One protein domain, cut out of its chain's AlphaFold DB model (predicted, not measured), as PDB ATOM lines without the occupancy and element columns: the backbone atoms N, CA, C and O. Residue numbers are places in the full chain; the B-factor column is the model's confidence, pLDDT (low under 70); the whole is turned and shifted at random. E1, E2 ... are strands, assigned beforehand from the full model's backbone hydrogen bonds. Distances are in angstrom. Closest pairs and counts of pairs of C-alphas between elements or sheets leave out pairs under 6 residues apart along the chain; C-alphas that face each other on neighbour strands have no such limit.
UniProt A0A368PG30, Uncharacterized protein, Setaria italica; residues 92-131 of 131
ATOM      1  N   ARG A  92      26.699  62.891 283.864       73.44
ATOM      2  CA  ARG A  92      25.805  63.614 284.782       73.44
ATOM      3  C   ARG A  92      25.819  63.016 286.189       73.44
ATOM      4  O   ARG A  92      25.950  63.752 287.158       73.44
ATOM      5  N   ASP A  93      25.731  61.691 286.269       78.31
ATOM      6  CA  ASP A  93      25.630  60.906 287.499       78.31
ATOM      7  C   ASP A  93      26.821  59.931 287.593       78.31
ATOM      8  O   ASP A  93      26.657  58.712 287.442       78.31
ATOM      9  N   PRO A  94      28.054  60.444 287.780       75.62
ATOM     10  CA  PRO A  94      29.241  59.607 287.783       75.62
ATOM     11  C   PRO A  94      29.189  58.572 288.912       75.62
ATOM     12  O   PRO A  94      28.778  58.887 290.034       75.62
ATOM     13  N   PRO A  95      29.632  57.327 288.653       73.50
ATOM     14  CA  PRO A  95      29.592  56.281 289.660       73.50
ATOM     15  C   PRO A  95      30.458  56.638 290.873       73.50
ATOM     16  O   PRO A  95      31.464  57.341 290.783       73.50
ATOM     17  N   ILE A  96      30.084  56.122 292.036       79.00
ATOM     18  CA  ILE A  96      30.858  56.331 293.259       79.00
ATOM     19  C   ILE A  96      32.037  55.351 293.281       79.00
ATOM     20  O   ILE A  96      31.871  54.152 293.046       79.00
ATOM     21  N   CYS A  97      33.245  55.853 293.535       75.62
ATOM     22  CA  CYS A  97      34.445  55.029 293.665       75.62
ATOM     23  C   CYS A  97      34.512  54.345 295.046       75.62
ATOM     24  O   CYS A  97      33.698  54.602 295.929       75.62
ATOM     25  N   LYS A  98      35.533  53.505 295.280       67.12
ATOM     26  CA  LYS A  98      35.748  52.844 296.586       67.12
ATOM     27  C   LYS A  98      35.896  53.817 297.763       67.12
ATOM     28  O   LYS A  98      35.579  53.451 298.884       67.12
ATOM     29  N   CYS A  99      36.362  55.038 297.511       70.81
ATOM     30  CA  CYS A  99      36.522  56.075 298.531       70.81
ATOM     31  C   CYS A  99      35.210  56.815 298.851       70.81
ATOM     32  O   CYS A  99      35.248  57.821 299.548       70.81
ATOM     33  N   GLY A 100      34.068  56.386 298.301       77.50
ATOM     34  CA  GLY A 100      32.778  57.034 298.545       77.50
ATOM     35  C   GLY A 100      32.571  58.349 297.787       77.50
ATOM     36  O   GLY A 100      31.552  59.001 297.984       77.50
ATOM     37  N   VAL A 101      33.490  58.731 296.890       77.75
ATOM     38  CA  VAL A 101      33.385  59.966 296.094       77.75
ATOM     39  C   VAL A 101      33.009  59.673 294.637       77.75
ATOM     40  O   VAL A 101      33.427  58.638 294.105       77.75
ATOM     41  N   PRO A 102      32.273  60.565 293.949       80.56
ATOM     42  CA  PRO A 102      32.024  60.419 292.519       80.56
ATOM     43  C   PRO A 102      33.334  60.373 291.728       80.56
ATOM     44  O   PRO A 102      34.263  61.146 291.992       80.56
ATOM     45  N   VAL A 103      33.436  59.448 290.774       80.94
ATOM     46  CA  VAL A 103      34.606  59.344 289.894       80.94
ATOM     47  C   VAL A 103      34.698  60.543 288.955       80.94
ATOM     48  O   VAL A 103      33.697  61.095 288.504       80.94
ATOM     49  N   LYS A 104      35.924  60.908 288.594       83.69
ATOM     50  CA  LYS A 104      36.199  61.904 287.565       83.69
ATOM     51  C   LYS A 104      36.464  61.205 286.240       83.69
ATOM     52  O   LYS A 104      37.345  60.347 286.165       83.69
ATOM     53  N   LEU A 105      35.748  61.603 285.192       81.00
ATOM     54  CA  LEU A 105      36.069  61.199 283.826       81.00
ATOM     55  C   LEU A 105      37.340  61.920 283.366       81.00
ATOM     56  O   LEU A 105      37.377  63.149 283.283       81.00
ATOM     57  N   MET A 106      38.382  61.155 283.068       78.19
ATOM     58  CA  MET A 106      39.587  61.635 282.409       78.19
ATOM     59  C   MET A 106      39.395  61.534 280.908       78.19
ATOM     60  O   MET A 106      39.111  60.459 280.382       78.19
ATOM     61  N   ARG A 107      39.572  62.659 280.226       79.88
ATOM     62  CA  ARG A 107      39.585  62.751 278.767       79.88
ATOM     63  C   ARG A 107      40.958  63.247 278.333       79.88
ATOM     64  O   ARG A 107      41.623  63.948 279.100       79.88
ATOM     65  N   ALA A 108      41.371  62.884 277.126       76.06
ATOM     66  CA  ALA A 108      42.492  63.553 276.482       76.06
ATOM     67  C   ALA A 108      42.159  65.040 276.267       76.06
ATOM     68  O   ALA A 108      40.986  65.421 276.205       76.06
ATOM     69  N   ASN A 109      43.192  65.876 276.173       76.75
ATOM     70  CA  ASN A 109      43.009  67.293 275.878       76.75
ATOM     71  C   ASN A 109      42.367  67.460 274.495       76.75
ATOM     72  O   ASN A 109      42.737  66.771 273.544       76.75
ATOM     73  N   LEU A 110      41.412  68.386 274.390       72.44
ATOM     74  CA  LEU A 110      40.777  68.723 273.117       72.44
ATOM     75  C   LEU A 110      41.841  69.212 272.124       72.44
ATOM     76  O   LEU A 110      42.684  70.033 272.476       72.44
ATOM     77  N   GLY A 111      41.804  68.695 270.894       68.50
ATOM     78  CA  GLY A 111      42.749  69.060 269.831       68.50
ATOM     79  C   GLY A 111      44.070  68.282 269.824       68.50
ATOM     80  O   GLY A 111      44.874  68.494 268.924       68.50
ATOM     81  N   VAL A 112      44.291  67.362 270.770       68.38
ATOM     82  CA  VAL A 112      45.451  66.454 270.771       68.38
ATOM     83  C   VAL A 112      44.961  65.029 270.500       68.38
ATOM     84  O   VAL A 112      43.960  64.625 271.103       68.38
ATOM     85  N   PRO A 113      45.628  64.246 269.627       69.62
ATOM     86  CA  PRO A 113      45.326  62.830 269.475       69.62
ATOM     87  C   PRO A 113      45.289  62.147 270.849       69.62
ATOM     88  O   PRO A 113      46.178  62.382 271.673       69.62
ATOM     89  N   PRO A 114      44.256  61.346 271.149       64.19
ATOM     90  CA  PRO A 114      44.124  60.761 272.467       64.19
ATOM     91  C   PRO A 114      45.267  59.778 272.721       64.19
ATOM     92  O   PRO A 114      45.307  58.693 272.153       64.19
ATOM     93  N   ASN A 115      46.165  60.134 273.643       73.75
ATOM     94  CA  ASN A 115      47.206  59.225 274.140       73.75
ATOM     95  C   ASN A 115      46.613  58.026 274.907       73.75
ATOM     96  O   ASN A 115      47.329  57.087 275.245       73.75
ATOM     97  N   PHE A 116      45.321  58.086 275.244       66.44
ATOM     98  CA  PHE A 116      44.584  57.042 275.940       66.44
ATOM     99  C   PHE A 116      43.079  57.167 275.678       66.44
ATOM    100  O   PHE A 116      42.545  58.270 275.514       66.44
ATOM    101  N   THR A 117      42.379  56.034 275.711       65.62
ATOM    102  CA  THR A 117      40.912  55.981 275.726       65.62
ATOM    103  C   THR A 117      40.386  56.582 277.038       65.62
ATOM    104  O   THR A 117      40.903  56.219 278.098       65.62
ATOM    105  N   PRO A 118      39.383  57.487 277.021       71.25
ATOM    106  CA  PRO A 118      38.833  58.093 278.232       71.25
ATOM    107  C   PRO A 118      38.444  57.062 279.294       71.25
ATOM    108  O   PRO A 118      37.861  56.025 278.988       71.25
ATOM    109  N   PHE A 119      38.737  57.361 280.557       71.50
ATOM    110  CA  PHE A 119      38.463  56.454 281.668       71.50
ATOM    111  C   PHE A 119      38.067  57.213 282.929       71.50
ATOM    112  O   PHE A 119      38.420  58.375 283.126       71.50
ATOM    113  N   PHE A 120      37.341  56.549 283.819       75.94
ATOM    114  CA  PHE A 120      36.976  57.103 285.117       75.94
ATOM    115  C   PHE A 120      38.056  56.810 286.161       75.94
ATOM    116  O   PHE A 120      38.536  55.681 286.267       75.94
ATOM    117  N   ARG A 121      38.411  57.806 286.977       74.56
ATOM    118  CA  ARG A 121      39.346  57.644 288.100       74.56
ATOM    119  C   ARG A 121      38.808  58.243 289.391       74.56
ATOM    120  O   ARG A 121      37.882  59.048 289.375       74.56
ATOM    121  N   CYS A 122      39.424  57.887 290.514       78.69
ATOM    122  CA  CYS A 122      39.130  58.539 291.786       78.69
ATOM    123  C   CYS A 122      39.417  60.052 291.706       78.69
ATOM    124  O   CYS A 122      40.446  60.475 291.165       78.69
ATOM    125  N   SER A 123      38.492  60.858 292.236       80.44
ATOM    126  CA  SER A 123      38.577  62.325 292.244       80.44
ATOM    127  C   SER A 123      39.515  62.877 293.317       80.44
ATOM    128  O   SER A 123      39.963  64.016 293.204       80.44
ATOM    129  N   LEU A 124      39.846  62.073 294.333       79.38
ATOM    130  CA  LEU A 124      40.822  62.438 295.356       79.38
ATOM    131  C   LEU A 124      42.214  62.549 294.716       79.38
ATOM    132  O   LEU A 124      42.648  61.655 293.986       79.38
ATOM    133  N   LYS A 125      42.888  63.685 294.935       68.75
ATOM    134  CA  LYS A 125      44.161  64.020 294.276       68.75
ATOM    135  C   LYS A 125      45.413  63.624 295.062       68.75
ATOM    136  O   LYS A 125      46.501  63.812 294.532       68.75
ATOM    137  N   THR A 126      45.300  63.050 296.256       57.91
ATOM    138  CA  THR A 126      46.465  62.849 297.128       57.91
ATOM    139  C   THR A 126      46.391  61.539 297.919       57.91
ATOM    140  O   THR A 126      45.428  61.280 298.630       57.91
ATOM    141  N   HIS A 127      47.431  60.727 297.699       53.88
ATOM    142  CA  HIS A 127      48.014  59.637 298.493       53.88
ATOM    143  C   HIS A 127      47.108  58.873 299.468       53.88
ATOM    144  O   HIS A 127      46.833  59.330 300.571       53.88
ATOM    145  N   VAL A 128      46.796  57.623 299.121       40.53
ATOM    146  CA  VAL A 128      46.607  56.596 300.150       40.53
ATOM    147  C   VAL A 128      47.966  55.923 300.318       40.53
ATOM    148  O   VAL A 128      48.367  55.131 299.465       40.53
ATOM    149  N   SER A 129      48.701  56.298 301.367       41.47
ATOM    150  CA  SER A 129      49.789  55.462 301.877       41.47
ATOM    151  C   SER A 129      49.189  54.115 302.258       41.47
ATOM    152  O   SER A 129      48.242  54.058 303.040       41.47
ATOM    153  N   LEU A 130      49.715  53.049 301.665       34.97
ATOM    154  CA  LEU A 130      49.450  51.689 302.112       34.97
ATOM    155  C   LEU A 130      50.260  51.474 303.398       34.97
ATOM    156  O   LEU A 130      51.483  51.359 303.333       34.97
ATOM    157  N   LEU A 131      49.575  51.482 304.541       37.56
ATOM    158  CA  LEU A 131      49.925  50.630 305.677       37.56
ATOM    159  C   LEU A 131      49.008  49.408 305.623       37.56
ATOM    160  O   LEU A 131      47.809  49.607 305.309       37.56
TER     161      LEU A 131
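This is residues 92 to 131 of the 131 residues of an uncharacterized protein of Setaria italica (UniProt A0A368PG30). There is little regular structure here: one short strand hairpin, E1 and E2, in a loose run of loops, with residues 109 to 114 of its long loop sticking out at one end and the tail, residues 125 to 131, at the other. Before E1, residues 92 to 103 fold back on themselves. The printed part has 40 residues, with no named helix and two strands, E1 then E2, antiparallel; the class is all strand, though named elements hold only 6 residues. The whole is loose, radius of gyration of the C-alphas 12.7 A, and flat, spanning 39 by 25 by 13 A.

E1, residues 104 to 106, and E2, residues 119 to 121, form an antiparallel hairpin at 138 degrees between directions. C-alphas 105 and 120 face each other at 4.4 A. N 104 and O 121, 2.8 A, and N 119 and O 106, 3.1 A, are within hydrogen-bond range.

E1 spans 6.2 A from C-alpha 104 at (36.199, 61.904, 287.565). E2 spans 6.6 A, ending with C-alpha 121 at (39.346, 57.644, 288.100).

The C-alphas farthest apart, of Gly 111 and Leu 131, are 40.9 A apart. The printed part has no cut; the 12-residue link E1 to E2 is long. Mean pLDDT of the printed part is 70.0, with residues 98, 111 to 114, 116 to 117 and 125 to 131 under 70.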